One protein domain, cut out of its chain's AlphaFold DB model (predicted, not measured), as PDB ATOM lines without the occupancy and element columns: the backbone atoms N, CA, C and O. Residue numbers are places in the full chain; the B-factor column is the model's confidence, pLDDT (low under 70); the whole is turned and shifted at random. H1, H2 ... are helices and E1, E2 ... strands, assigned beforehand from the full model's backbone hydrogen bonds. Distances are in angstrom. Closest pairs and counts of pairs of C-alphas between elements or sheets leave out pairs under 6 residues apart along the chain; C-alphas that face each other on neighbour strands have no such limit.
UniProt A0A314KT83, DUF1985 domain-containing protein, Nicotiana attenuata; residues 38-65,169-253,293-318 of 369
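AT A GLANCE: This is residues 38 to 65, 169 to 253 and 293 to 318 of the 369 residues of the protein "DUF1985 domain-containing protein" of Nicotiana attenuata (UniProt A0A314KT83). A helix of 11 residues, H2, makes the middle of a compact body, with the two-strand hairpin E1 and E2 on one side of it, the smaller strand pair E3 and E4 on the other, and H1 and H3 packed on it. H4 and H5 sit at opposite ends of the body, joined by a long link with no named element, residues 227 to 238, and the long helix H6 runs out from the body as an arm, its residues 300 to 317 sticking out. The printed part has 139 residues, with six named helices and four named strands in the order E1, E2, H1, H2, E3, H3, E4, H4, H5, H6; each sheet has two antiparallel strands. The class is mostly helix, with 64 residues in helices and 16 in strands. The whole is compact, with a radius of gyration of the C-alphas of 16.5 A and spans of 55 by 39 by 29 A; the body without the stretches that stand free spans 39 by 35 by 26 A.

HOW THE PARTS SIT: E1, residues 40 to 44, and E2, residues 47 to 51, form an antiparallel hairpin with 157 degrees between their directions; N 42 and O 49 are within hydrogen-bond range at 2.8 A, and N 51 and O 40 at 2.8 A. H2, residues 177 to 187, comes closest to E2 with the C-alphas of Leu 180 and Phe 51, 7.4 A apart. H1, residues 53 to 60, touches H2, the closest C-alphas being those of Val 59 and Ala 179 at 6.0 A, and their lines are about perpendicular at 86 degrees. H3, residues 205 to 208, touches H1, with the C-alphas of Arg 205 and Val 59 closest at 4.7 A. H2 and H3 only just touch, with 3 pairs of C-alphas within 8 A, the closest being Ile 182 and Ile 206 at 6.3 A. E3, residues 196 to 198, and E4, residues 209 to 211, are antiparallel neighbours at 160 degrees, with N 197 and O 210 within hydrogen-bond range at 2.8 A. The closest C-alphas of H2 and E4 are those of Ile 182 and Trp 209, 7.1 A apart. H5, residues 239 to 244, is close to H1 but not clearly touching, with the C-alphas of Glu 241 and Leu 58 closest at 6.9 A. H4, residues 217 to 226, touches no helix; its closest C-alpha to E1 is that of Ser 225, 7.8 A from that of Val 44. H6, residues 293 to 317, touches no helix and is apart from E4, among others. Each O i to N i+4 pair is within hydrogen-bond range in H1, H2, H4, H5 and H6; H3 is too short for such a pair.

IN THESE COORDINATES: E1 begins at C-alpha 40 (-13.914, 7.392, -35.394) and is 12.9 A long, and E2 is 13.2 A long. H1 measures 10.4 A, H2 15.4 A and H4 14.3 A from first to last C-alpha. H2 begins at C-alpha 177 (-2.546, 3.781, -31.903). E3, H3, E4 and H5 are shorter, at 6.5, 5.5, 6.6 and 8.8 A. H6, the longest helix, is 34.6 A long and ends at C-alpha 317 (18.964, -16.360, -47.643).

THE WHOLE: The two C-alphas farthest apart are those of Asp 46 and Arg 318, at 55.6 A. Residues 66 to 168 and 254 to 292 are not printed; the gaps between C-alphas are 34.9 A from 65 to 169 and 38.6 A from 253 to 293. Of the links that are printed whole, H4 to H5 is long, with 12 residues. Residues 169 to 175 also stand free. Mean pLDDT of the printed part is 71.9; 49 residues are under 70, among them 212 to 225 and 293 to 318, and H6 has a mean of 39.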
ATOM      1  N   ASN A  38     -18.090   0.822 -36.062       72.00
ATOM      2  CA  ASN A  38     -17.183   1.552 -35.179       72.00
ATOM      3  C   ASN A  38     -16.155   2.306 -36.020       72.00
ATOM      4  O   ASN A  38     -15.042   1.835 -36.183       72.00
ATOM      5  N   GLU A  39     -16.536   3.463 -36.559       81.44
ATOM      6  CA  GLU A  39     -15.596   4.431 -37.134       81.44
ATOM      7  C   GLU A  39     -15.391   5.612 -36.184       81.44
ATOM      8  O   GLU A  39     -16.322   6.043 -35.498       81.44
ATOM      9  N   MET A  40     -14.176   6.161 -36.142       81.06
ATOM     10  CA  MET A  40     -13.914   7.392 -35.394       81.06
ATOM     11  C   MET A  40     -14.147   8.600 -36.292       81.06
ATOM     12  O   MET A  40     -13.592   8.693 -37.386       81.06
ATOM     13  N   ARG A  41     -14.950   9.550 -35.811       81.62
ATOM     14  CA  ARG A  41     -15.214  10.828 -36.479       81.62
ATOM     15  C   ARG A  41     -14.625  11.953 -35.640       81.62
ATOM     16  O   ARG A  41     -14.817  11.977 -34.429       81.62
ATOM     17  N   PHE A  42     -13.929  12.876 -36.290       76.12
ATOM     18  CA  PHE A  42     -13.303  14.033 -35.659       76.12
ATOM     19  C   PHE A  42     -13.770  15.308 -36.349       76.12
ATOM     20  O   PHE A  42     -13.894  15.354 -37.574       76.12
ATOM     21  N   VAL A  43     -13.987  16.358 -35.562       72.62
ATOM     22  CA  VAL A  43     -14.232  17.708 -36.069       72.62
ATOM     23  C   VAL A  43     -13.069  18.583 -35.628       72.62
ATOM     24  O   VAL A  43     -12.899  18.826 -34.439       72.62
ATOM     25  N   VAL A  44     -12.256  19.038 -36.580       70.12
ATOM     26  CA  VAL A  44     -11.092  19.897 -36.319       70.12
ATOM     27  C   VAL A  44     -11.210  21.135 -37.194       70.12
ATOM     28  O   VAL A  44     -11.151  21.027 -38.417       70.12
ATOM     29  N   ASN A  45     -11.408  22.305 -36.577       68.88
ATOM     30  CA  ASN A  45     -11.563  23.593 -37.271       68.88
ATOM     31  C   ASN A  45     -12.542  23.498 -38.460       68.88
ATOM     32  O   ASN A  45     -12.205  23.785 -39.610       68.88
ATOM     33  N   ASP A  46     -13.747  23.001 -38.158       75.00
ATOM     34  CA  ASP A  46     -14.856  22.697 -39.077       75.00
ATOM     35  C   ASP A  46     -14.591  21.638 -40.164       75.00
ATOM     36  O   ASP A  46     -15.460  21.371 -41.001       75.00
ATOM     37  N   SER A  47     -13.419  21.007 -40.164       75.00
ATOM     38  CA  SER A  47     -13.110  19.873 -41.038       75.00
ATOM     39  C   SER A  47     -13.592  18.586 -40.390       75.00
ATOM     40  O   SER A  47     -13.263  18.308 -39.238       75.00
ATOM     41  N   ARG A  48     -14.359  17.785 -41.134       83.19
ATOM     42  CA  ARG A  48     -14.795  16.453 -40.699       83.19
ATOM     43  C   ARG A  48     -13.794  15.415 -41.188       83.19
ATOM     44  O   ARG A  48     -13.673  15.199 -42.393       83.19
ATOM     45  N   LEU A  49     -13.084  14.790 -40.259       81.62
ATOM     46  CA  LEU A  49     -12.138  13.714 -40.533       81.62
ATOM     47  C   LEU A  49     -12.700  12.388 -40.031       81.62
ATOM     48  O   LEU A  49     -13.402  12.345 -39.018       81.62
ATOM     49  N   ARG A  50     -12.387  11.307 -40.738       88.00
ATOM     50  CA  ARG A  50     -12.888   9.969 -40.449       88.00
ATOM     51  C   ARG A  50     -11.746   8.960 -40.454       88.00
ATOM     52  O   ARG A  50     -10.956   8.910 -41.391       88.00
ATOM     53  N   PHE A  51     -11.701   8.140 -39.414       85.88
ATOM     54  CA  PHE A  51     -10.790   7.011 -39.300       85.88
ATOM     55  C   PHE A  51     -11.595   5.713 -39.214       85.88
ATOM     56  O   PHE A  51     -12.052   5.287 -38.146       85.88
ATOM     57  N   GLY A  52     -11.815   5.127 -40.385       91.31
ATOM     58  CA  GLY A  52     -12.484   3.859 -40.612       91.31
ATOM     59  C   GLY A  52     -11.494   2.703 -40.785       91.31
ATOM     60  O   GLY A  52     -10.274   2.880 -40.816       91.31
ATOM     61  N   LEU A  53     -12.042   1.500 -40.963       91.75
ATOM     62  CA  LEU A  53     -11.266   0.299 -41.285       91.75
ATOM     63  C   LEU A  53     -10.496   0.448 -42.614       91.75
ATOM     64  O   LEU A  53      -9.396  -0.078 -42.757       91.75
ATOM     65  N   GLY A  54     -11.048   1.212 -43.567       91.94
ATOM     66  CA  GLY A  54     -10.390   1.564 -44.828       91.94
ATOM     67  C   GLY A  54      -9.113   2.369 -44.620       91.94
ATOM     68  O   GLY A  54      -8.053   1.981 -45.105       91.94
ATOM     69  N   GLU A  55      -9.182   3.461 -43.858       92.69
ATOM     70  CA  GLU A  55      -8.007   4.273 -43.541       92.69
ATOM     71  C   GLU A  55      -6.964   3.478 -42.750       92.69
ATOM     72  O   GLU A  55      -5.768   3.590 -43.018       92.69
ATOM     73  N   PHE A  56      -7.409   2.627 -41.821       92.81
ATOM     74  CA  PHE A  56      -6.525   1.732 -41.080       92.81
ATOM     75  C   PHE A  56      -5.767   0.768 -42.009       92.81
ATOM     76  O   PHE A  56      -4.557   0.585 -41.847       92.81
ATOM     77  N   ALA A  57      -6.445   0.192 -43.007       92.38
ATOM     78  CA  ALA A  57      -5.822  -0.680 -44.001       92.38
ATOM     79  C   ALA A  57      -4.757   0.058 -44.826       92.38
ATOM     80  O   ALA A  57      -3.648  -0.448 -44.973       92.38
ATOM     81  N   LEU A  58      -5.050   1.276 -45.301       92.69
ATOM     82  CA  LEU A  58      -4.097   2.085 -46.077       92.69
ATOM     83  C   LEU A  58      -2.852   2.456 -45.270       92.69
ATOM     84  O   LEU A  58      -1.727   2.400 -45.768       92.69
ATOM     85  N   VAL A  59      -3.051   2.819 -44.003       91.50
ATOM     86  CA  VAL A  59      -1.949   3.217 -43.130       91.50
ATOM     87  C   VAL A  59      -1.064   2.032 -42.774       91.50
ATOM     88  O   VAL A  59       0.156   2.142 -42.846       91.50
ATOM     89  N   THR A  60      -1.656   0.908 -42.375       90.94
ATOM     90  CA  THR A  60      -0.907  -0.210 -41.782       90.94
ATOM     91  C   THR A  60      -0.502  -1.284 -42.783       90.94
ATOM     92  O   THR A  60       0.413  -2.052 -42.501       90.94
ATOM     93  N   GLY A  61      -1.202  -1.381 -43.915       90.88
ATOM     94  CA  GLY A  61      -1.089  -2.488 -44.862       90.88
ATOM     95  C   GLY A  61      -1.611  -3.825 -44.331       90.88
ATOM     96  O   GLY A  61      -1.441  -4.852 -44.987       90.88
ATOM     97  N   LEU A  62      -2.232  -3.850 -43.145       91.12
ATOM     98  CA  LEU A  62      -2.802  -5.071 -42.587       91.12
ATOM     99  C   LEU A  62      -4.059  -5.473 -43.356       91.12
ATOM    100  O   LEU A  62      -4.903  -4.644 -43.701       91.12
ATOM    101  N   LYS A  63      -4.224  -6.782 -43.552       89.38
ATOM    102  CA  LYS A  63      -5.415  -7.350 -44.181       89.38
ATOM    103  C   LYS A  63      -6.649  -7.053 -43.325       89.38
ATOM    104  O   LYS A  63      -6.766  -7.553 -42.209       89.38
ATOM    105  N   CYS A  64      -7.565  -6.254 -43.867       91.25
ATOM    106  CA  CYS A  64      -8.782  -5.791 -43.188       91.25
ATOM    107  C   CYS A  64     -10.068  -6.401 -43.766       91.25
ATOM    108  O   CYS A  64     -11.162  -5.880 -43.566       91.25
ATOM    109  N   LYS A  65      -9.939  -7.500 -44.513       87.81
ATOM    110  CA  LYS A  65     -11.042  -8.186 -45.184       87.81
ATOM    111  C   LYS A  65     -10.784  -9.683 -45.220       87.81
ATOM    112  O   LYS A  65      -9.659 -10.116 -45.461       87.81
ATOM    113  N   SER A 169      -6.592  11.037 -16.422       49.84
ATOM    114  CA  SER A 169      -5.578  10.100 -15.931       49.84
ATOM    115  C   SER A 169      -4.804   9.526 -17.114       49.84
ATOM    116  O   SER A 169      -5.346   9.382 -18.208       49.84
ATOM    117  N   PHE A 170      -3.515   9.247 -16.924       53.62
ATOM    118  CA  PHE A 170      -2.694   8.616 -17.951       53.62
ATOM    119  C   PHE A 170      -3.281   7.244 -18.287       53.62
ATOM    120  O   PHE A 170      -3.247   6.333 -17.461       53.62
ATOM    121  N   TYR A 171      -3.812   7.083 -19.496       57.75
ATOM    122  CA  TYR A 171      -4.371   5.817 -19.941       57.75
ATOM    123  C   TYR A 171      -3.507   5.177 -21.023       57.75
ATOM    124  O   TYR A 171      -3.077   5.814 -21.980       57.75
ATOM    125  N   ARG A 172      -3.287   3.865 -20.898       66.94
ATOM    126  CA  ARG A 172      -2.714   3.063 -21.981       66.94
ATOM    127  C   ARG A 172      -3.778   2.827 -23.049       66.94
ATOM    128  O   ARG A 172      -4.871   2.353 -22.719       66.94
ATOM    129  N   LEU A 173      -3.445   3.123 -24.300       72.94
ATOM    130  CA  LEU A 173      -4.233   2.709 -25.453       72.94
ATOM    131  C   LEU A 173      -3.862   1.269 -25.855       72.94
ATOM    132  O   LEU A 173      -2.682   0.927 -25.960       72.94
ATOM    133  N   GLY A 174      -4.878   0.427 -26.012       79.50
ATOM    134  CA  GLY A 174      -4.800  -0.886 -26.646       79.50
ATOM    135  C   GLY A 174      -4.947  -0.786 -28.165       79.50
ATOM    136  O   GLY A 174      -5.242   0.283 -28.700       79.50
ATOM    137  N   GLY A 175      -4.729  -1.908 -28.852       88.06
ATOM    138  CA  GLY A 175      -4.675  -1.931 -30.312       88.06
ATOM    139  C   GLY A 175      -3.402  -1.270 -30.836       88.06
ATOM    140  O   GLY A 175      -2.354  -1.332 -30.182       88.06
ATOM    141  N   PHE A 176      -3.511  -0.603 -31.985       88.44
ATOM    142  CA  PHE A 176      -2.389  -0.017 -32.708       88.44
ATOM    143  C   PHE A 176      -2.540   1.505 -32.916       88.44
ATOM    144  O   PHE A 176      -2.765   1.967 -34.036       88.44
ATOM    145  N   PRO A 177      -2.376   2.322 -31.851       83.62
ATOM    146  CA  PRO A 177      -2.546   3.781 -31.903       83.62
ATOM    147  C   PRO A 177      -1.616   4.499 -32.880       83.62
ATOM    148  O   PRO A 177      -1.940   5.591 -33.340       83.62
ATOM    149  N   LEU A 178      -0.475   3.890 -33.217       84.00
ATOM    150  CA  LEU A 178       0.434   4.426 -34.225       84.00
ATOM    151  C   LEU A 178      -0.275   4.600 -35.577       84.00
ATOM    152  O   LEU A 178      -0.036   5.591 -36.256       84.00
ATOM    153  N   ALA A 179      -1.208   3.709 -35.929       87.62
ATOM    154  CA  ALA A 179      -2.006   3.856 -37.143       87.62
ATOM    155  C   ALA A 179      -2.855   5.138 -37.130       87.62
ATOM    156  O   ALA A 179      -2.927   5.843 -38.132       87.62
ATOM    157  N   LEU A 180      -3.449   5.481 -35.982       83.25
ATOM    158  CA  LEU A 180      -4.218   6.716 -35.821       83.25
ATOM    159  C   LEU A 180      -3.312   7.955 -35.908       83.25
ATOM    160  O   LEU A 180      -3.685   8.959 -36.511       83.25
ATOM    161  N   GLN A 181      -2.111   7.881 -35.333       83.44
ATOM    162  CA  GLN A 181      -1.126   8.959 -35.399       83.44
ATOM    163  C   GLN A 181      -0.655   9.213 -36.840       83.44
ATOM    164  O   GLN A 181      -0.662  10.357 -37.283       83.44
ATOM    165  N   ILE A 182      -0.297   8.161 -37.585       86.12
ATOM    166  CA  ILE A 182       0.104   8.290 -38.992       86.12
ATOM    167  C   ILE A 182      -1.059   8.768 -39.860       86.12
ATOM    168  O   ILE A 182      -0.872   9.656 -40.685       86.12
ATOM    169  N   TRP A 183      -2.270   8.250 -39.644       89.75
ATOM    170  CA  TRP A 183      -3.464   8.742 -40.331       89.75
ATOM    171  C   TRP A 183      -3.653  10.254 -40.157       89.75
ATOM    172  O   TRP A 183      -3.995  10.945 -41.114       89.75
ATOM    173  N   LEU A 184      -3.395  10.789 -38.958       83.69
ATOM    174  CA  LEU A 184      -3.488  12.224 -38.710       83.69
ATOM    175  C   LEU A 184      -2.442  13.018 -39.507       83.69
ATOM    176  O   LEU A 184      -2.761  14.088 -40.028       83.69
ATOM    177  N   TYR A 185      -1.215  12.506 -39.607       85.44
ATOM    178  CA  TYR A 185      -0.152  13.126 -40.401       85.44
ATOM    179  C   TYR A 185      -0.483  13.121 -41.893       85.44
ATOM    180  O   TYR A 185      -0.380  14.153 -42.553       85.44
ATOM    181  N   GLU A 186      -1.002  12.007 -42.395       89.38
ATOM    182  CA  GLU A 186      -1.497  11.898 -43.766       89.38
ATOM    183  C   GLU A 186      -2.667  12.852 -44.049       89.38
ATOM    184  O   GLU A 186      -2.745  13.448 -45.125       89.38
ATOM    185  N   CYS A 187      -3.565  13.049 -43.077       86.44
ATOM    186  CA  CYS A 187      -4.661  14.003 -43.219       86.44
ATOM    187  C   CYS A 187      -4.195  15.465 -43.221       86.44
ATOM    188  O   CYS A 187      -4.945  16.346 -43.653       86.44
ATOM    189  N   CYS A 188      -2.993  15.741 -42.707       84.31
ATOM    190  CA  CYS A 188      -2.477  17.087 -42.517       84.31
ATOM    191  C   CYS A 188      -0.991  17.197 -42.900       84.31
ATOM    192  O   CYS A 188      -0.125  17.257 -42.020       84.31
ATOM    193  N   PRO A 189      -0.674  17.345 -44.200       81.75
ATOM    194  CA  PRO A 189       0.708  17.499 -44.665       81.75
ATOM    195  C   PRO A 189       1.458  18.679 -44.028       81.75
ATOM    196  O   PRO A 189       2.679  18.684 -43.969       81.75
ATOM    197  N   SER A 190       0.747  19.684 -43.501       81.50
ATOM    198  CA  SER A 190       1.357  20.823 -42.798       81.50
ATOM    199  C   SER A 190       2.000  20.474 -41.442       81.50
ATOM    200  O   SER A 190       2.574  21.359 -40.796       81.50
ATOM    201  N   LEU A 191       1.855  19.228 -40.975       73.62
ATOM    202  CA  LEU A 191       2.531  18.702 -39.785       73.62
ATOM    203  C   LEU A 191       3.938  18.160 -40.084       73.62
ATOM    204  O   LEU A 191       4.690  17.918 -39.134       73.62
ATOM    205  N   ASP A 192       4.289  18.015 -41.366       79.88
ATOM    206  CA  ASP A 192       5.629  17.641 -41.814       79.88
ATOM    207  C   ASP A 192       6.680  18.639 -41.297       79.88
ATOM    208  O   ASP A 192       6.460  19.855 -41.299       79.88
ATOM    209  N   GLY A 193       7.791  18.126 -40.768       79.75
ATOM    210  CA  GLY A 193       8.861  18.917 -40.156       79.75
ATOM    211  C   GLY A 193       8.532  19.518 -38.783       79.75
ATOM    212  O   GLY A 193       9.379  20.184 -38.183       79.75
ATOM    213  N   HIS A 194       7.317  19.315 -38.259       75.88
ATOM    214  CA  HIS A 194       6.915  19.811 -36.936       75.88
ATOM    215  C   HIS A 194       6.859  18.711 -35.880       75.88
ATOM    216  O   HIS A 194       7.340  18.898 -34.763       75.88
ATOM    217  N   PHE A 195       6.235  17.586 -36.225       73.44
ATOM    218  CA  PHE A 195       5.995  16.459 -35.316       73.44
ATOM    219  C   PHE A 195       6.520  15.146 -35.877       73.44
ATOM    220  O   PHE A 195       6.968  14.274 -35.132       73.44
ATOM    221  N   ALA A 196       6.476  15.015 -37.192       78.06
ATOM    222  CA  ALA A 196       7.048  13.910 -37.916       78.06
ATOM    223  C   ALA A 196       7.568  14.427 -39.253       78.06
ATOM    224  O   ALA A 196       7.022  15.393 -39.782       78.06
ATOM    225  N   ASP A 197       8.598  13.772 -39.768       83.25
ATOM    226  CA  ASP A 197       9.126  14.022 -41.100       83.25
ATOM    227  C   ASP A 197       8.518  13.012 -42.073       83.25
ATOM    228  O   ASP A 197       8.508  11.804 -41.798       83.25
ATOM    229  N   HIS A 198       8.027  13.507 -43.205       87.81
ATOM    230  CA  HIS A 198       7.588  12.688 -44.323       87.81
ATOM    231  C   HIS A 198       8.789  12.329 -45.210       87.81
ATOM    232  O   HIS A 198       9.369  13.179 -45.888       87.81
ATOM    233  N   ILE A 199       9.180  11.056 -45.213       88.31
ATOM    234  CA  ILE A 199      10.461  10.590 -45.768       88.31
ATOM    235  C   ILE A 199      10.347   9.820 -47.089       88.31
ATOM    236  O   ILE A 199      11.371   9.534 -47.709       88.31
ATOM    237  N   GLY A 200       9.142   9.474 -47.539       87.00
ATOM    238  CA  GLY A 200       8.976   8.602 -48.701       87.00
ATOM    239  C   GLY A 200       7.537   8.485 -49.176       87.00
ATOM    240  O   GLY A 200       6.653   9.120 -48.627       87.00
ATOM    241  N   ASN A 201       7.307   7.678 -50.210       87.19
ATOM    242  CA  ASN A 201       5.970   7.356 -50.727       87.19
ATOM    243  C   ASN A 201       5.817   5.834 -50.911       87.19
ATOM    244  O   ASN A 201       5.227   5.364 -51.881       87.19
ATOM    245  N   GLU A 202       6.434   5.059 -50.024       88.69
ATOM    246  CA  GLU A 202       6.348   3.605 -49.999       88.69
ATOM    247  C   GLU A 202       4.987   3.137 -49.470       88.69
ATOM    248  O   GLU A 202       4.244   3.884 -48.829       88.69
ATOM    249  N   LEU A 203       4.645   1.882 -49.753       84.62
ATOM    250  CA  LEU A 203       3.428   1.255 -49.256       84.62
ATOM    251  C   LEU A 203       3.792   0.150 -48.258       84.62
ATOM    252  O   LEU A 203       4.670  -0.661 -48.565       84.62
ATOM    253  N   PRO A 204       3.093   0.048 -47.112       91.81
ATOM    254  CA  PRO A 204       1.999   0.913 -46.638       91.81
ATOM    255  C   PRO A 204       2.464   2.271 -46.078       91.81
ATOM    256  O   PRO A 204       3.636   2.451 -45.754       91.81
ATOM    257  N   ARG A 205       1.530   3.222 -45.902       91.69
ATOM    258  CA  ARG A 205       1.857   4.626 -45.561       91.69
ATOM    259  C   ARG A 205       2.615   4.808 -44.242       91.69
ATOM    260  O   ARG A 205       3.336   5.788 -44.082       91.69
ATOM    261  N   ILE A 206       2.506   3.867 -43.302       88.31
ATOM    262  CA  ILE A 206       3.285   3.856 -42.048       88.31
ATOM    263  C   ILE A 206       4.805   3.885 -42.265       88.31
ATOM    264  O   ILE A 206       5.527   4.326 -41.375       88.31
ATOM    265  N   LEU A 207       5.295   3.461 -43.433       87.00
ATOM    266  CA  LEU A 207       6.720   3.494 -43.774       87.00
ATOM    267  C   LEU A 207       7.230   4.907 -44.104       87.00
ATOM    268  O   LEU A 207       8.434   5.150 -44.068       87.00
ATOM    269  N   ASN A 208       6.327   5.853 -44.372       87.19
ATOM    270  CA  ASN A 208       6.676   7.171 -44.904       87.19
ATOM    271  C   ASN A 208       6.862   8.249 -43.843       87.19
ATOM    272  O   ASN A 208       7.189   9.377 -44.193       87.19
ATOM    273  N   TRP A 209       6.675   7.930 -42.563       84.25
ATOM    274  CA  TRP A 209       6.695   8.919 -41.487       84.25
ATOM    275  C   TRP A 209       7.672   8.544 -40.380       84.25
ATOM    276  O   TRP A 209       7.673   7.423 -39.869       84.25
ATOM    277  N   VAL A 210       8.468   9.519 -39.942       82.00
ATOM    278  CA  VAL A 210       9.383   9.378 -38.803       82.00
ATOM    279  C   VAL A 210       9.047  10.414 -37.742       82.00
ATOM    280  O   VAL A 210       9.128  11.608 -37.991       82.00
ATOM    281  N   VAL A 211       8.685   9.963 -36.538       75.06
ATOM    282  CA  VAL A 211       8.339  10.860 -35.422       75.06
ATOM    283  C   VAL A 211       9.586  11.562 -34.880       75.06
ATOM    284  O   VAL A 211      10.573  10.918 -34.511       75.06
ATOM    285  N   MET A 212       9.501  12.885 -34.765       69.00
ATOM    286  CA  MET A 212      10.578  13.756 -34.304       69.00
ATOM    287  C   MET A 212      10.627  13.802 -32.774       69.00
ATOM    288  O   MET A 212      10.112  14.716 -32.136       69.00
ATOM    289  N   GLY A 213      11.258  12.791 -32.171       64.25
ATOM    290  CA  GLY A 213      11.535  12.757 -30.732       64.25
ATOM    291  C   GLY A 213      10.288  12.893 -29.846       64.25
ATOM    292  O   GLY A 213       9.184  12.503 -30.221       64.25
ATOM    293  N   GLN A 214      10.469  13.400 -28.623       60.00
ATOM    294  CA  GLN A 214       9.338  13.688 -27.738       60.00
ATOM    295  C   GLN A 214       8.676  15.002 -28.138       60.00
ATOM    296  O   GLN A 214       9.309  16.054 -28.096       60.00
ATOM    297  N   ILE A 215       7.382  14.939 -28.443       62.06
ATOM    298  CA  ILE A 215       6.587  16.116 -28.763       62.06
ATOM    299  C   ILE A 215       5.826  16.555 -27.504       62.06
ATOM    300  O   ILE A 215       5.029  15.778 -26.974       62.06
ATOM    301  N   PRO A 216       6.022  17.788 -27.009       59.28
ATOM    302  CA  PRO A 216       5.231  18.306 -25.899       59.28
ATOM    303  C   PRO A 216       3.747  18.413 -26.275       59.28
ATOM    304  O   PRO A 216       3.404  19.018 -27.293       59.28
ATOM    305  N   ASN A 217       2.856  17.900 -25.419       60.91
ATOM    306  CA  ASN A 217       1.400  17.932 -25.637       60.91
ATOM    307  C   ASN A 217       0.861  19.345 -25.916       60.91
ATOM    308  O   ASN A 217      -0.035  19.521 -26.736       60.91
ATOM    309  N   GLU A 218       1.419  20.357 -25.250       57.94
ATOM    310  CA  GLU A 218       1.038  21.759 -25.446       57.94
ATOM    311  C   GLU A 218       1.380  22.252 -26.860       57.94
ATOM    312  O   GLU A 218       0.566  22.918 -27.497       57.94
ATOM    313  N   GLY A 219       2.534  21.841 -27.396       63.38
ATOM    314  CA  GLY A 219       2.932  22.131 -28.773       63.38
ATOM    315  C   GLY A 219       1.995  21.488 -29.796       63.38
ATOM    316  O   GLY A 219       1.604  22.143 -30.763       63.38
ATOM    317  N   VAL A 220       1.564  20.244 -29.547       66.50
ATOM    318  CA  VAL A 220       0.557  19.560 -30.379       66.50
ATOM    319  C   VAL A 220      -0.764  20.317 -30.356       66.50
ATOM    320  O   VAL A 220      -1.293  20.642 -31.414       66.50
ATOM    321  N   ALA A 221      -1.283  20.651 -29.172       62.12
ATOM    322  CA  ALA A 221      -2.561  21.344 -29.037       62.12
ATOM    323  C   ALA A 221      -2.557  22.725 -29.720       62.12
ATOM    324  O   ALA A 221      -3.487  23.064 -30.458       62.12
ATOM    325  N   LEU A 222      -1.494  23.512 -29.525       65.75
ATOM    326  CA  LEU A 222      -1.323  24.811 -30.183       65.75
ATOM    327  C   LEU A 222      -1.258  24.676 -31.706       65.75
ATOM    328  O   LEU A 222      -1.927  25.422 -32.418       65.75
ATOM    329  N   ARG A 223      -0.508  23.702 -32.229       69.88
ATOM    330  CA  ARG A 223      -0.436  23.507 -33.679       69.88
ATOM    331  C   ARG A 223      -1.767  23.036 -34.248       69.88
ATOM    332  O   ARG A 223      -2.230  23.632 -35.214       69.88
ATOM    333  N   MET A 224      -2.397  22.039 -33.629       67.75
ATOM    334  CA  MET A 224      -3.691  21.501 -34.058       67.75
ATOM    335  C   MET A 224      -4.777  22.581 -34.074       67.75
ATOM    336  O   MET A 224      -5.522  22.678 -35.043       67.75
ATOM    337  N   SER A 225      -4.822  23.448 -33.057       66.44
ATOM    338  CA  SER A 225      -5.763  24.577 -33.018       66.44
ATOM    339  C   SER A 225      -5.483  25.651 -34.075       66.44
ATOM    340  O   SER A 225      -6.418  26.314 -34.516       66.44
ATOM    341  N   SER A 226      -4.236  25.796 -34.537       71.94
ATOM    342  CA  SER A 226      -3.866  26.768 -35.579       71.94
ATOM    343  C   SER A 226      -4.160  26.316 -37.019       71.94
ATOM    344  O   SER A 226      -4.113  27.140 -37.938       71.94
ATOM    345  N   LEU A 227      -4.457  25.025 -37.229       70.44
ATOM    346  CA  LEU A 227      -4.685  24.455 -38.559       70.44
ATOM    347  C   LEU A 227      -5.887  25.107 -39.243       70.44
ATOM    348  O   LEU A 227      -6.941  25.281 -38.643       70.44
ATOM    349  N   GLN A 228      -5.755  25.440 -40.520       77.06
ATOM    350  CA  GLN A 228      -6.894  25.908 -41.312       77.06
ATOM    351  C   GLN A 228      -7.592  24.728 -41.989       77.06
ATOM    352  O   GLN A 228      -6.971  23.689 -42.227       77.06
ATOM    353  N   ARG A 229      -8.873  24.895 -42.332       77.00
ATOM    354  CA  ARG A 229      -9.697  23.846 -42.954       77.00
ATOM    355  C   ARG A 229      -9.043  23.259 -44.207       77.00
ATOM    356  O   ARG A 229      -9.071  22.057 -44.423       77.00
ATOM    357  N   GLU A 230      -8.411  24.093 -45.023       80.69
ATOM    358  CA  GLU A 230      -7.809  23.698 -46.300       80.69
ATOM    359  C   GLU A 230      -6.580  22.789 -46.129       80.69
ATOM    360  O   GLU A 230      -6.167  22.121 -47.083       80.69
ATOM    361  N   GLN A 231      -6.003  22.766 -44.923       79.56
ATOM    362  CA  GLN A 231      -4.838  21.958 -44.558       79.56
ATOM    363  C   GLN A 231      -5.224  20.548 -44.093       79.56
ATOM    364  O   GLN A 231      -4.338  19.712 -43.937       79.56
ATOM    365  N   LEU A 232      -6.519  20.286 -43.886       80.69
ATOM    366  CA  LEU A 232      -7.054  19.022 -43.393       80.69
ATOM    367  C   LEU A 232      -7.867  18.328 -44.485       80.69
ATOM    368  O   LEU A 232      -8.855  18.868 -44.984       80.69
ATOM    369  N   LYS A 233      -7.468  17.114 -44.861       88.62
ATOM    370  CA  LYS A 233      -8.156  16.320 -45.887       88.62
ATOM    371  C   LYS A 233      -8.196  14.859 -45.478       88.62
ATOM    372  O   LYS A 233      -7.214  14.344 -44.969       88.62
ATOM    373  N   ASN A 234      -9.314  14.182 -45.726       89.00
ATOM    374  CA  ASN A 234      -9.351  12.731 -45.558       89.00
ATOM    375  C   ASN A 234      -8.466  12.068 -46.611       89.00
ATOM    376  O   ASN A 234      -8.398  12.527 -47.756       89.00
ATOM    377  N   ILE A 235      -7.809  10.984 -46.213       91.19
ATOM    378  CA  ILE A 235      -7.005  10.191 -47.133       91.19
ATOM    379  C   ILE A 235      -7.910   9.419 -48.088       91.19
ATOM    380  O   ILE A 235      -8.984   8.949 -47.719       91.19
ATOM    381  N   THR A 236      -7.452   9.266 -49.323       89.38
ATOM    382  CA  THR A 236      -8.122   8.447 -50.334       89.38
ATOM    383  C   THR A 236      -7.138   7.429 -50.889       89.38
ATOM    384  O   THR A 236      -5.967   7.786 -51.074       89.38
ATOM    385  N   PRO A 237      -7.588   6.200 -51.189       90.62
ATOM    386  CA  PRO A 237      -6.717   5.165 -51.723       90.62
ATOM    387  C   PRO A 237      -6.210   5.529 -53.125       90.62
ATOM    388  O   PRO A 237      -7.001   5.903 -54.000       90.62
ATOM    389  N   THR A 238      -4.909   5.373 -53.357       90.25
ATOM    390  CA  THR A 238      -4.303   5.407 -54.696       90.25
ATOM    391  C   THR A 238      -4.638   4.131 -55.474       90.25
ATOM    392  O   THR A 238      -5.135   3.152 -54.916       90.25
ATOM    393  N   ASP A 239      -4.386   4.117 -56.782       88.50
ATOM    394  CA  ASP A 239      -4.652   2.923 -57.595       88.50
ATOM    395  C   ASP A 239      -3.717   1.752 -57.258       88.50
ATOM    396  O   ASP A 239      -4.137   0.597 -57.352       88.50
ATOM    397  N   ASP A 240      -2.498   2.034 -56.792       87.88
ATOM    398  CA  ASP A 240      -1.561   1.017 -56.303       87.88
ATOM    399  C   ASP A 240      -2.035   0.434 -54.964       87.88
ATOM    400  O   ASP A 240      -2.059  -0.783 -54.781       87.88
ATOM    401  N   GLU A 241      -2.517   1.282 -54.049       88.56
ATOM    402  CA  GLU A 241      -3.100   0.839 -52.777       88.56
ATOM    403  C   GLU A 241      -4.341  -0.032 -52.988       88.56
ATOM    404  O   GLU A 241      -4.532  -1.030 -52.287       88.56
ATOM    405  N   LYS A 242      -5.171   0.302 -53.986       86.06
ATOM    406  CA  LYS A 242      -6.344  -0.509 -54.334       86.06
ATOM    407  C   LYS A 242      -5.972  -1.901 -54.817       86.06
ATOM    408  O   LYS A 242      -6.682  -2.852 -54.501       86.06
ATOM    409  N   GLN A 243      -4.887  -2.010 -55.580       82.56
ATOM    410  CA  GLN A 243      -4.387  -3.288 -56.080       82.56
ATOM    411  C   GLN A 243      -3.746  -4.121 -54.967       82.56
ATOM    412  O   GLN A 243      -3.913  -5.338 -54.953       82.56
ATOM    413  N   LEU A 244      -3.034  -3.477 -54.039       81.50
ATOM    414  CA  LEU A 244      -2.219  -4.169 -53.044       81.50
ATOM    415  C   LEU A 244      -2.999  -4.603 -51.792       81.50
ATOM    416  O   LEU A 244      -2.742  -5.683 -51.267       81.50
ATOM    417  N   PHE A 245      -3.948  -3.792 -51.310       77.06
ATOM    418  CA  PHE A 245      -4.556  -3.982 -49.982       77.06
ATOM    419  C   PHE A 245      -6.004  -4.512 -49.988       77.06
ATOM    420  O   PHE A 245      -6.651  -4.490 -48.944       77.06
ATOM    421  N   ASP A 246      -6.525  -4.987 -51.131       71.81
ATOM    422  CA  ASP A 246      -7.929  -5.437 -51.306       71.81
ATOM    423  C   ASP A 246      -8.946  -4.483 -50.639       71.81
ATOM    424  O   ASP A 246      -9.888  -4.883 -49.953       71.81
ATOM    425  N   VAL A 247      -8.739  -3.178 -50.843       67.94
ATOM    426  CA  VAL A 247      -9.622  -2.117 -50.337       67.94
ATOM    427  C   VAL A 247     -10.989  -1.989 -51.040       67.94
ATOM    428  O   VAL A 247     -11.830  -1.266 -50.500       67.94
ATOM    429  N   PRO A 248     -11.291  -2.618 -52.206       63.00
ATOM    430  CA  PRO A 248     -12.644  -2.578 -52.759       63.00
ATOM    431  C   PRO A 248     -13.690  -3.135 -51.780       63.00
ATOM    432  O   PRO A 248     -13.608  -4.286 -51.337       63.00
ATOM    433  N   GLY A 249     -14.696  -2.311 -51.475       61.16
ATOM    434  CA  GLY A 249     -15.757  -2.606 -50.505       61.16
ATOM    435  C   GLY A 249     -15.534  -1.998 -49.115       61.16
ATOM    436  O   GLY A 249     -16.464  -1.999 -48.312       61.16
ATOM    437  N   LEU A 250     -14.354  -1.432 -48.836       72.81
ATOM    438  CA  LEU A 250     -14.157  -0.573 -47.669       72.81
ATOM    439  C   LEU A 250     -14.752   0.807 -47.969       72.81
ATOM    440  O   LEU A 250     -14.508   1.390 -49.026       72.81
ATOM    441  N   ASN A 251     -15.573   1.313 -47.050       71.75
ATOM    442  CA  ASN A 251     -16.161   2.639 -47.183       71.75
ATOM    443  C   ASN A 251     -15.045   3.686 -47.043       71.75
ATOM    444  O   ASN A 251     -14.222   3.537 -46.150       71.75
ATOM    445  N   PHE A 252     -15.040   4.741 -47.860       73.94
ATOM    446  CA  PHE A 252     -14.190   5.944 -47.736       73.94
ATOM    447  C   PHE A 252     -15.013   7.244 -47.804       73.94
ATOM    448  O   PHE A 252     -14.472   8.346 -47.741       73.94
ATOM    449  N   GLU A 253     -16.333   7.127 -47.939       67.31
ATOM    450  CA  GLU A 253     -17.251   8.252 -48.020       67.31
ATOM    451  C   GLU A 253     -17.596   8.780 -46.623       67.31
ATOM    452  O   GLU A 253     -17.701   8.041 -45.640       67.31
ATOM    453  N   GLU A 293      10.601   6.272 -21.586       38.22
ATOM    454  CA  GLU A 293      10.750   4.817 -21.609       38.22
ATOM    455  C   GLU A 293       9.865   4.189 -22.686       38.22
ATOM    456  O   GLU A 293      10.335   3.315 -23.402       38.22
ATOM    457  N   VAL A 294       8.646   4.698 -22.897       38.25
ATOM    458  CA  VAL A 294       7.765   4.251 -23.993       38.25
ATOM    459  C   VAL A 294       8.363   4.583 -25.364       38.25
ATOM    460  O   VAL A 294       8.357   3.736 -26.251       38.25
ATOM    461  N   MET A 295       8.935   5.778 -25.539       38.34
ATOM    462  CA  MET A 295       9.604   6.173 -26.786       38.34
ATOM    463  C   MET A 295      10.914   5.410 -27.017       38.34
ATOM    464  O   MET A 295      11.217   5.046 -28.151       38.34
ATOM    465  N   LYS A 296      11.664   5.108 -25.951       40.06
ATOM    466  CA  LYS A 296      12.857   4.253 -26.006       40.06
ATOM    467  C   LYS A 296      12.491   2.804 -26.328       40.06
ATOM    468  O   LYS A 296      13.196   2.168 -27.106       40.06
ATOM    469  N   GLU A 297      11.380   2.295 -25.792       37.62
ATOM    470  CA  GLU A 297      10.828   0.993 -26.176       37.62
ATOM    471  C   GLU A 297      10.343   1.002 -27.631       37.62
ATOM    472  O   GLU A 297      10.631   0.049 -28.342       37.62
ATOM    473  N   LEU A 298       9.709   2.074 -28.121       39.62
ATOM    474  CA  LEU A 298       9.281   2.207 -29.522       39.62
ATOM    475  C   LEU A 298      10.457   2.278 -30.505       39.62
ATOM    476  O   LEU A 298      10.423   1.630 -31.546       39.62
ATOM    477  N   GLN A 299      11.510   3.030 -30.182       38.81
ATOM    478  CA  GLN A 299      12.731   3.105 -30.995       38.81
ATOM    479  C   GLN A 299      13.522   1.796 -30.941       38.81
ATOM    480  O   GLN A 299      13.977   1.307 -31.972       38.81
ATOM    481  N   GLY A 300      13.623   1.188 -29.756       36.00
ATOM    482  CA  GLY A 300      14.182  -0.148 -29.586       36.00
ATOM    483  C   GLY A 300      13.379  -1.210 -30.336       36.00
ATOM    484  O   GLY A 300      13.963  -2.167 -30.823       36.00
ATOM    485  N   LEU A 301      12.065  -1.021 -30.485       37.03
ATOM    486  CA  LEU A 301      11.171  -1.925 -31.200       37.03
ATOM    487  C   LEU A 301      11.201  -1.720 -32.713       37.03
ATOM    488  O   LEU A 301      11.188  -2.711 -33.429       37.03
ATOM    489  N   LYS A 302      11.320  -0.479 -33.200       38.91
ATOM    490  CA  LYS A 302      11.617  -0.191 -34.611       38.91
ATOM    491  C   LYS A 302      12.931  -0.862 -35.010       38.91
ATOM    492  O   LYS A 302      12.949  -1.671 -35.930       38.91
ATOM    493  N   LEU A 303      13.982  -0.644 -34.215       37.53
ATOM    494  CA  LEU A 303      15.280  -1.277 -34.421       37.53
ATOM    495  C   LEU A 303      15.201  -2.803 -34.280       37.53
ATOM    496  O   LEU A 303      15.836  -3.516 -35.045       37.53
ATOM    497  N   PHE A 304      14.409  -3.334 -33.345       36.16
ATOM    498  CA  PHE A 304      14.223  -4.777 -33.165       36.16
ATOM    499  C   PHE A 304      13.458  -5.417 -34.323       36.16
ATOM    500  O   PHE A 304      13.853  -6.489 -34.763       36.16
ATOM    501  N   VAL A 305      12.388  -4.791 -34.814       38.41
ATOM    502  CA  VAL A 305      11.608  -5.279 -35.957       38.41
ATOM    503  C   VAL A 305      12.470  -5.235 -37.211       38.41
ATOM    504  O   VAL A 305      12.596  -6.265 -37.856       38.41
ATOM    505  N   GLU A 306      13.156  -4.126 -37.494       40.41
ATOM    506  CA  GLU A 306      14.080  -4.011 -38.633       40.41
ATOM    507  C   GLU A 306      15.235  -5.026 -38.524       40.41
ATOM    508  O   GLU A 306      15.480  -5.792 -39.452       40.41
ATOM    509  N   THR A 307      15.875  -5.145 -37.354       40.75
ATOM    510  CA  THR A 307      16.991  -6.087 -37.136       40.75
ATOM    511  C   THR A 307      16.536  -7.545 -37.187       40.75
ATOM    512  O   THR A 307      17.242  -8.386 -37.729       40.75
ATOM    513  N   LYS A 308      15.364  -7.891 -36.637       44.66
ATOM    514  CA  LYS A 308      14.856  -9.271 -36.659       44.66
ATOM    515  C   LYS A 308      14.292  -9.655 -38.011       44.66
ATOM    516  O   LYS A 308      14.456 -10.808 -38.388       44.66
ATOM    517  N   PHE A 309      13.664  -8.732 -38.732       39.94
ATOM    518  CA  PHE A 309      13.198  -8.984 -40.089       39.94
ATOM    519  C   PHE A 309      14.398  -9.205 -41.018       39.94
ATOM    520  O   PHE A 309      14.425 -10.208 -41.720       39.94
ATOM    521  N   GLU A 310      15.457  -8.397 -40.905       41.09
ATOM    522  CA  GLU A 310      16.715  -8.602 -41.638       41.09
ATOM    523  C   GLU A 310      17.486  -9.854 -41.191       41.09
ATOM    524  O   GLU A 310      17.996 -10.594 -42.025       41.09
ATOM    525  N   GLU A 311      17.541 -10.181 -39.896       42.62
ATOM    526  CA  GLU A 311      18.151 -11.432 -39.420       42.62
ATOM    527  C   GLU A 311      17.377 -12.669 -39.898       42.62
ATOM    528  O   GLU A 311      17.991 -13.679 -40.240       42.62
ATOM    529  N   VAL A 312      16.042 -12.600 -39.939       34.84
ATOM    530  CA  VAL A 312      15.175 -13.667 -40.457       34.84
ATOM    531  C   VAL A 312      15.340 -13.792 -41.972       34.84
ATOM    532  O   VAL A 312      15.570 -14.901 -42.454       34.84
ATOM    533  N   LEU A 313      15.343 -12.689 -42.725       39.06
ATOM    534  CA  LEU A 313      15.597 -12.684 -44.170       39.06
ATOM    535  C   LEU A 313      17.021 -13.165 -44.508       39.06
ATOM    536  O   LEU A 313      17.196 -13.993 -45.403       39.06
ATOM    537  N   ALA A 314      18.038 -12.756 -43.747       40.88
ATOM    538  CA  ALA A 314      19.427 -13.190 -43.910       40.88
ATOM    539  C   ALA A 314      19.673 -14.642 -43.459       40.88
ATOM    540  O   ALA A 314      20.606 -15.293 -43.941       40.88
ATOM    541  N   ALA A 315      18.868 -15.171 -42.535       36.31
ATOM    542  CA  ALA A 315      18.879 -16.584 -42.160       36.31
ATOM    543  C   ALA A 315      18.199 -17.456 -43.229       36.31
ATOM    544  O   ALA A 315      18.694 -18.544 -43.527       36.31
ATOM    545  N   ILE A 316      17.128 -16.956 -43.853       38.12
ATOM    546  CA  ILE A 316      16.445 -17.606 -44.982       38.12
ATOM    547  C   ILE A 316      17.347 -17.600 -46.230       38.12
ATOM    548  O   ILE A 316      17.511 -18.635 -46.877       38.12
ATOM    549  N   GLY A 317      18.027 -16.484 -46.519       37.72
ATOM    550  CA  GLY A 317      18.964 -16.360 -47.643       37.72
ATOM    551  C   GLY A 317      20.221 -17.234 -47.526       37.72
ATOM    552  O   GLY A 317      20.794 -17.622 -48.541       37.72
ATOM    553  N   ARG A 318      20.636 -17.614 -46.308       42.75
ATOM    554  CA  ARG A 318      21.824 -18.460 -46.073       42.75
ATOM    555  C   ARG A 318      21.587 -19.966 -46.187       42.75
ATOM    556  O   ARG A 318      22.563 -20.711 -46.218       42.75
TER     557      ARG A 318